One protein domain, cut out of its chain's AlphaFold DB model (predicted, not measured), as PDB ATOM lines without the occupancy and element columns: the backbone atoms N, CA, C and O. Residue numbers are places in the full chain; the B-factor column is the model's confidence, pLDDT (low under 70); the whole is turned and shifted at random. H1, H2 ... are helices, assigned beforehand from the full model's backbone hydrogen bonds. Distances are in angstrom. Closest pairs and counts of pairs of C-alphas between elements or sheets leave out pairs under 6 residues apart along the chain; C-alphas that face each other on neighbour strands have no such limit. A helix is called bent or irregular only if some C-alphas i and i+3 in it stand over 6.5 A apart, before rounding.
ATOM      1  N   ASN A  75     -13.776  42.860  -2.803       87.88
ATOM      2  CA  ASN A  75     -13.864  41.590  -2.074       87.88
ATOM      3  C   ASN A  75     -15.130  40.798  -2.430       87.88
ATOM      4  O   ASN A  75     -15.076  39.580  -2.574       87.88
ATOM      5  N   ARG A  76     -16.272  41.482  -2.593       83.94
ATOM      6  CA  ARG A  76     -17.528  40.833  -2.988       83.94
ATOM      7  C   ARG A  76     -17.506  40.418  -4.455       83.94
ATOM      8  O   ARG A  76     -18.000  39.342  -4.764       83.94
ATOM      9  N   ALA A  77     -16.921  41.228  -5.336       83.44
ATOM     10  CA  ALA A  77     -16.747  40.876  -6.743       83.44
ATOM     11  C   ALA A  77     -15.848  39.640  -6.902       83.44
ATOM     12  O   ALA A  77     -16.206  38.716  -7.623       83.44
ATOM     13  N   GLU A  78     -14.724  39.580  -6.183       85.94
ATOM     14  CA  GLU A  78     -13.827  38.424  -6.196       85.94
ATOM     15  C   GLU A  78     -14.474  37.171  -5.613       85.94
ATOM     16  O   GLU A  78     -14.304  36.088  -6.171       85.94
ATOM     17  N   LEU A  79     -15.207  37.301  -4.504       83.94
ATOM     18  CA  LEU A  79     -15.921  36.184  -3.892       83.94
ATOM     19  C   LEU A  79     -16.980  35.632  -4.848       83.94
ATOM     20  O   LEU A  79     -16.958  34.439  -5.139       83.94
ATOM     21  N   LEU A  80     -17.809  36.501  -5.435       80.00
ATOM     22  CA  LEU A  80     -18.793  36.107  -6.444       80.00
ATOM     23  C   LEU A  80     -18.124  35.491  -7.678       80.00
ATOM     24  O   LEU A  80     -18.587  34.474  -8.175       80.00
ATOM     25  N   ALA A  81     -17.018  36.052  -8.169       81.56
ATOM     26  CA  ALA A  81     -16.300  35.492  -9.312       81.56
ATOM     27  C   ALA A  81     -15.726  34.096  -9.009       81.56
ATOM     28  O   ALA A  81     -15.790  33.206  -9.861       81.56
ATOM     29  N   ARG A  82     -15.187  33.880  -7.800       81.25
ATOM     30  CA  ARG A  82     -14.706  32.564  -7.352       81.25
ATOM     31  C   ARG A  82     -15.853  31.571  -7.207       81.25
ATOM     32  O   ARG A  82     -15.721  30.458  -7.708       81.25
ATOM     33  N   GLU A  83     -16.963  31.977  -6.594       74.31
ATOM     34  CA  GLU A  83     -18.169  31.155  -6.458       74.31
ATOM     35  C   GLU A  83     -18.723  30.768  -7.829       74.31
ATOM     36  O   GLU A  83     -18.921  29.586  -8.094       74.31
ATOM     37  N   ILE A  84     -18.872  31.729  -8.745       74.06
ATOM     38  CA  ILE A  84     -19.306  31.483 -10.125       74.06
ATOM     39  C   ILE A  84     -18.374  30.475 -10.800       74.06
ATOM     40  O   ILE A  84     -18.842  29.489 -11.364       74.06
ATOM     41  N   LYS A  85     -17.053  30.668 -10.703       74.12
ATOM     42  CA  LYS A  85     -16.055  29.785 -11.325       74.12
ATOM     43  C   LYS A  85     -16.068  28.365 -10.746       74.12
ATOM     44  O   LYS A  85     -15.963  27.410 -11.509       74.12
ATOM     45  N   GLN A  86     -16.184  28.218  -9.426       70.62
ATOM     46  CA  GLN A  86     -16.292  26.913  -8.761       70.62
ATOM     47  C   GLN A  86     -17.621  26.223  -9.083       70.62
ATOM     48  O   GLN A  86     -17.664  25.007  -9.231       70.62
ATOM     49  N   THR A  87     -18.684  26.998  -9.267       64.12
ATOM     50  CA  THR A  87     -20.015  26.475  -9.589       64.12
ATOM     51  C   THR A  87     -20.135  26.057 -11.057       64.12
ATOM     52  O   THR A  87     -20.773  25.060 -11.371       64.12
ATOM     53  N   PHE A  88     -19.436  26.725 -11.980       62.81
ATOM     54  CA  PHE A  88     -19.276  26.191 -13.340       62.81
ATOM     55  C   PHE A  88     -18.652  24.785 -13.349       62.81
ATOM     56  O   PHE A  88     -18.871  24.037 -14.299       62.81
ATOM     57  N   ALA A  89     -17.907  24.414 -12.300       63.50
ATOM     58  CA  ALA A  89     -17.409  23.057 -12.107       63.50
ATOM     59  C   ALA A  89     -18.384  22.148 -11.323       63.50
ATOM     60  O   ALA A  89     -18.395  20.950 -11.584       63.50
ATOM     61  N   ASN A  90     -19.213  22.696 -10.417       59.09
ATOM     62  CA  ASN A  90     -20.146  21.966  -9.538       59.09
ATOM     63  C   ASN A  90     -21.531  22.662  -9.459       59.09
ATOM     64  O   ASN A  90     -21.636  23.796  -9.010       59.09
ATOM     65  N   ALA A  91     -22.608  21.974  -9.843       53.69
ATOM     66  CA  ALA A  91     -23.915  22.515 -10.268       53.69
ATOM     67  C   ALA A  91     -24.836  23.264  -9.251       53.69
ATOM     68  O   ALA A  91     -26.039  23.355  -9.494       53.69
ATOM     69  N   ASP A  92     -24.344  23.844  -8.151       56.06
ATOM     70  CA  ASP A  92     -25.197  24.308  -7.030       56.06
ATOM     71  C   ASP A  92     -25.673  25.789  -7.052       56.06
ATOM     72  O   ASP A  92     -26.300  26.255  -6.101       56.06
ATOM     73  N   ILE A  93     -25.502  26.544  -8.152       61.81
ATOM     74  CA  ILE A  93     -26.148  27.872  -8.356       61.81
ATOM     75  C   ILE A  93     -27.035  27.837  -9.610       61.81
ATOM     76  O   ILE A  93     -26.837  28.563 -10.589       61.81
ATOM     77  N   ALA A  94     -28.064  26.988  -9.561       71.31
ATOM     78  CA  ALA A  94     -28.967  26.717 -10.680       71.31
ATOM     79  C   ALA A  94     -29.594  27.979 -11.308       71.31
ATOM     80  O   ALA A  94     -29.700  28.062 -12.527       71.31
ATOM     81  N   LYS A  95     -29.966  28.996 -10.512       75.81
ATOM     82  CA  LYS A  95     -30.619  30.216 -11.031       75.81
ATOM     83  C   LYS A  95     -29.687  31.113 -11.838       75.81
ATOM     84  O   LYS A  95     -30.083  31.621 -12.881       75.81
ATOM     85  N   LEU A  96     -28.457  31.322 -11.369       76.06
ATOM     86  CA  LEU A  96     -27.487  32.130 -12.107       76.06
ATOM     87  C   LEU A  96     -27.063  31.413 -13.389       76.06
ATOM     88  O   LEU A  96     -26.971  32.043 -14.438       76.06
ATOM     89  N   MET A  97     -26.867  30.093 -13.312       76.69
ATOM     90  CA  MET A  97     -26.616  29.271 -14.493       76.69
ATOM     91  C   MET A  97     -27.774  29.354 -15.485       76.69
ATOM     92  O   MET A  97     -27.527  29.511 -16.676       76.69
ATOM     93  N   GLN A  98     -29.020  29.330 -15.004       82.44
ATOM     94  CA  GLN A  98     -30.201  29.501 -15.843       82.44
ATOM     95  C   GLN A  98     -30.216  30.871 -16.530       82.44
ATOM     96  O   GLN A  98     -30.417  30.927 -17.734       82.44
ATOM     97  N   VAL A  99     -29.931  31.968 -15.820       84.62
ATOM     98  CA  VAL A  99     -29.848  33.309 -16.435       84.62
ATOM     99  C   VAL A  99     -28.750  33.366 -17.500       84.62
ATOM    100  O   VAL A  99     -28.975  33.862 -18.601       84.62
ATOM    101  N   LEU A 100     -27.561  32.837 -17.203       84.75
ATOM    102  CA  LEU A 100     -26.447  32.851 -18.149       84.75
ATOM    103  C   LEU A 100     -26.732  31.992 -19.387       84.75
ATOM    104  O   LEU A 100     -26.467  32.445 -20.495       84.75
ATOM    105  N   SER A 101     -27.292  30.793 -19.220       83.94
ATOM    106  CA  SER A 101     -27.669  29.904 -20.329       83.94
ATOM    107  C   SER A 101     -28.841  30.467 -21.137       83.94
ATOM    108  O   SER A 101     -28.737  30.564 -22.357       83.94
ATOM    109  N   GLU A 102     -29.927  30.888 -20.483       85.94
ATOM    110  CA  GLU A 102     -31.196  31.203 -21.150       85.94
ATOM    111  C   GLU A 102     -31.315  32.653 -21.627       85.94
ATOM    112  O   GLU A 102     -32.004  32.877 -22.619       85.94
ATOM    113  N   TRP A 103     -30.700  33.632 -20.949       86.06
ATOM    114  CA  TRP A 103     -30.827  35.057 -21.308       86.06
ATOM    115  C   TRP A 103     -29.583  35.642 -21.970       86.06
ATOM    116  O   TRP A 103     -29.706  36.584 -22.741       86.06
ATOM    117  N   ILE A 104     -28.385  35.152 -21.636       86.56
ATOM    118  CA  ILE A 104     -27.137  35.760 -22.119       86.56
ATOM    119  C   ILE A 104     -26.541  34.939 -23.261       86.56
ATOM    120  O   ILE A 104     -26.337  35.443 -24.363       86.56
ATOM    121  N   LEU A 105     -26.234  33.667 -23.011       85.69
ATOM    122  CA  LEU A 105     -25.532  32.812 -23.966       85.69
ATOM    123  C   LEU A 105     -26.472  32.211 -25.010       85.69
ATOM    124  O   LEU A 105     -26.042  32.018 -26.143       85.69
ATOM    125  N   HIS A 106     -27.723  31.931 -24.639       87.25
ATOM    126  CA  HIS A 106     -28.701  31.221 -25.464       87.25
ATOM    127  C   HIS A 106     -28.153  29.914 -26.061       87.25
ATOM    128  O   HIS A 106     -28.326  29.614 -27.245       87.25
ATOM    129  N   ASP A 107     -27.490  29.113 -25.229       84.19
ATOM    130  CA  ASP A 107     -26.788  27.880 -25.603       84.19
ATOM    131  C   ASP A 107     -27.658  26.894 -26.401       84.19
ATOM    132  O   ASP A 107     -27.255  26.434 -27.473       84.19
ATOM    133  N   LYS A 108     -28.882  26.621 -25.933       85.00
ATOM    134  CA  LYS A 108     -29.832  25.723 -26.615       85.00
ATOM    135  C   LYS A 108     -30.199  26.223 -28.009       85.00
ATOM    136  O   LYS A 108     -30.283  25.438 -28.949       85.00
ATOM    137  N   SER A 109     -30.403  27.527 -28.141       85.81
ATOM    138  CA  SER A 109     -30.833  28.160 -29.384       85.81
ATOM    139  C   SER A 109     -29.689  28.259 -30.404       85.81
ATOM    140  O   SER A 109     -29.882  28.000 -31.595       85.81
ATOM    141  N   LEU A 110     -28.465  28.542 -29.943       86.88
ATOM    142  CA  LEU A 110     -27.252  28.482 -30.766       86.88
ATOM    143  C   LEU A 110     -26.991  27.059 -31.274       86.88
ATOM    144  O   LEU A 110     -26.729  26.865 -32.464       86.88
ATOM    145  N   ALA A 111     -27.104  26.061 -30.393       86.06
ATOM    146  CA  ALA A 111     -26.967  24.658 -30.767       86.06
ATOM    147  C   ALA A 111     -28.035  24.245 -31.789       86.06
ATOM    148  O   ALA A 111     -27.701  23.629 -32.801       86.06
ATOM    149  N   LEU A 112     -29.294  24.638 -31.571       86.31
ATOM    150  CA  LEU A 112     -30.392  24.358 -32.493       86.31
ATOM    151  C   LEU A 112     -30.163  25.005 -33.863       86.31
ATOM    152  O   LEU A 112     -30.303  24.333 -34.879       86.31
ATOM    153  N   THR A 113     -29.737  26.271 -33.897       85.25
ATOM    154  CA  THR A 113     -29.425  26.992 -35.143       85.25
ATOM    155  C   THR A 113     -28.346  26.265 -35.949       85.25
ATOM    156  O   THR A 113     -28.527  26.018 -37.141       85.25
ATOM    157  N   LYS A 114     -27.248  25.855 -35.297       87.06
ATOM    158  CA  LYS A 114     -26.183  25.069 -35.938       87.06
ATOM    159  C   LYS A 114     -26.714  23.738 -36.479       87.06
ATOM    160  O   LYS A 114     -26.452  23.390 -37.628       87.06
ATOM    161  N   ASN A 115     -27.457  23.003 -35.654       86.06
ATOM    162  CA  ASN A 115     -27.932  21.663 -35.985       86.06
ATOM    163  C   ASN A 115     -28.966  21.679 -37.118       86.06
ATOM    164  O   ASN A 115     -28.890  20.840 -38.008       86.06
ATOM    165  N   THR A 116     -29.881  22.653 -37.149       83.06
ATOM    166  CA  THR A 116     -30.837  22.810 -38.255       83.06
ATOM    167  C   THR A 116     -30.146  23.147 -39.572       83.06
ATOM    168  O   THR A 116     -30.566  22.654 -40.613       83.06
ATOM    169  N   LEU A 117     -29.093  23.970 -39.557       83.44
ATOM    170  CA  LEU A 117     -28.346  24.274 -40.780       83.44
ATOM    171  C   LEU A 117     -27.576  23.052 -41.296       83.44
ATOM    172  O   LEU A 117     -27.563  22.806 -42.498       83.44
ATOM    173  N   ALA A 118     -26.948  22.288 -40.399       82.25
ATOM    174  CA  ALA A 118     -26.174  21.107 -40.770       82.25
ATOM    175  C   ALA A 118     -27.058  19.918 -41.197       82.25
ATOM    176  O   ALA A 118     -26.735  19.222 -42.157       82.25
ATOM    177  N   GLU A 119     -28.169  19.691 -40.492       84.00
ATOM    178  CA  GLU A 119     -29.041  18.520 -40.643       84.00
ATOM    179  C   GLU A 119     -30.531  18.934 -40.630       84.00
ATOM    180  O   GLU A 119     -31.277  18.620 -39.692       84.00
ATOM    181  N   PRO A 120     -31.012  19.627 -41.682       80.62
ATOM    182  CA  PRO A 120     -32.359  20.207 -41.718       80.62
ATOM    183  C   PRO A 120     -33.490  19.168 -41.728       80.62
ATOM    184  O   PRO A 120     -34.633  19.502 -41.433       80.62
ATOM    185  N   THR A 121     -33.204  17.910 -42.072       78.25
ATOM    186  CA  THR A 121     -34.188  16.814 -42.043       78.25
ATOM    187  C   THR A 121     -34.395  16.234 -40.645       78.25
ATOM    188  O   THR A 121     -35.434  15.622 -40.402       78.25
ATOM    189  N   LEU A 122     -33.430  16.416 -39.736       75.62
ATOM    190  CA  LEU A 122     -33.475  15.875 -38.377       75.62
ATOM    191  C   LEU A 122     -33.902  16.929 -37.348       75.62
ATOM    192  O   LEU A 122     -34.595  16.603 -36.385       75.62
ATOM    193  N   TYR A 123     -33.527  18.194 -37.561       75.62
ATOM    194  CA  TYR A 123     -33.786  19.283 -36.622       75.62
ATOM    195  C   TYR A 123     -34.661  20.372 -37.230       75.62
ATOM    196  O   TYR A 123     -34.347  20.923 -38.280       75.62
ATOM    197  N   ASN A 124     -35.691  20.781 -36.492       77.38
ATOM    198  CA  ASN A 124     -36.522  21.931 -36.826       77.38
ATOM    199  C   ASN A 124     -36.323  23.046 -35.804       77.38
ATOM    200  O   ASN A 124     -36.268  22.787 -34.602       77.38
ATOM    201  N   LEU A 125     -36.278  24.288 -36.286       75.75
ATOM    202  CA  LEU A 125     -36.284  25.458 -35.413       75.75
ATOM    203  C   LEU A 125     -37.550  25.458 -34.545       75.75
ATOM    204  O   LEU A 125     -38.635  25.061 -34.988       75.75
ATOM    205  N   ASP A 126     -37.430  25.941 -33.316       75.25
ATOM    206  CA  ASP A 126     -38.583  26.234 -32.471       75.25
ATOM    207  C   ASP A 126     -39.323  27.492 -32.965       75.25
ATOM    208  O   ASP A 126     -38.873  28.196 -33.871       75.25
ATOM    209  N   GLU A 127     -40.503  27.760 -32.403       71.88
ATOM    210  CA  GLU A 127     -41.315  28.931 -32.769       71.88
ATOM    211  C   GLU A 127     -40.542  30.251 -32.623       71.88
ATOM    212  O   GLU A 127     -40.748  31.179 -33.400       71.88
ATOM    213  N   GLU A 128     -39.637  30.335 -31.649       72.38
ATOM    214  CA  GLU A 128     -38.819  31.514 -31.366       72.38
ATOM    215  C   GLU A 128     -37.782  31.747 -32.475       72.38
ATOM    216  O   GLU A 128     -37.737  32.822 -33.074       72.38
ATOM    217  N   ASN A 129     -37.024  30.712 -32.840       74.69
ATOM    218  CA  ASN A 129     -36.011  30.797 -33.889       74.69
ATOM    219  C   ASN A 129     -36.599  30.853 -35.302       74.69
ATOM    220  O   ASN A 129     -35.971  31.421 -36.198       74.69
ATOM    221  N   ARG A 130     -37.804  30.312 -35.532       78.06
ATOM    222  CA  ARG A 130     -38.489  30.417 -36.835       78.06
ATOM    223  C   ARG A 130     -38.856  31.850 -37.204       78.06
ATOM    224  O   ARG A 130     -38.932  32.152 -38.395       78.06
ATOM    225  N   ARG A 131     -39.080  32.723 -36.214       81.50
ATOM    226  CA  ARG A 131     -39.458  34.133 -36.430       81.50
ATOM    227  C   ARG A 131     -38.332  34.953 -37.047       81.50
ATOM    228  O   ARG A 131     -38.610  35.852 -37.840       81.50
TER     229      ARG A 131
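Overview. This is residues 75 to 131 of the 446 residues of the protein "GPI transamidase component PIG-S isoform X2" of Pogonomyrmex barbatus (red harvester ant) (UniProt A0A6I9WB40). Three helices, H1, H2 and H3, follow one another end to end in a long zigzag, and the chain then folds back so that the short H4 comes close to H3 at the far end. Residues 75 to 82 of H1 stick out free at the other end, and no helices pack side by side into a core. The printed part has 57 residues, with four named helices in the order H1, H2, H3, H4 and no named strand, and its class is all helix. It is only just extended, close to loose, with a radius of gyration of the C-alphas of 15.7 A; its outline is a rod spanning 50 by 21 by 15 A.

Arrangement. H1, residues 75 to 87, and H2, residues 94 to 105, are near each other, with 5 pairs of C-alphas within 10 A. H2 and H3, residues 107 to 118, only just touch, with 3 pairs of C-alphas within 8 A, and only at the corner by their tight link; the closest C-alphas are those of Ser 101 and Asp 107, 5.7 A apart. They run the same way at a steep tilt of 44 degrees. H3 and H4, residues 127 to 131, are close but not clearly touching; their closest C-alphas, those of Ser 109 and Asn 129, are 7.4 A apart. H1 is apart from H3 and H4, and H2 is apart from H4. In H1 and H3 every O i to N i+4 pair is within hydrogen-bond range, in H2 6 of 8, and in H4 0 of 1, beside 1 of 2 O i to N i+3 pairs.

Along the chain. H1 begins at C-alpha 75, (-13.864, 41.590, -2.074), and is 18.0 A long. H2 is 15.0 A long and only just irregular: C-alphas 102 and 105 are 6.53 A apart. H3 is 16.6 A long, and H4 ends at C-alpha 131, (-39.458, 34.133, -36.430).

Size, cuts and confidence. The two C-alphas farthest apart, those of Asn 75 and Thr 121, are 51.2 A apart. The printed part has no cut and no long link. Mean pLDDT of the printed part is 78.4; residues 87 to 93 are under 70.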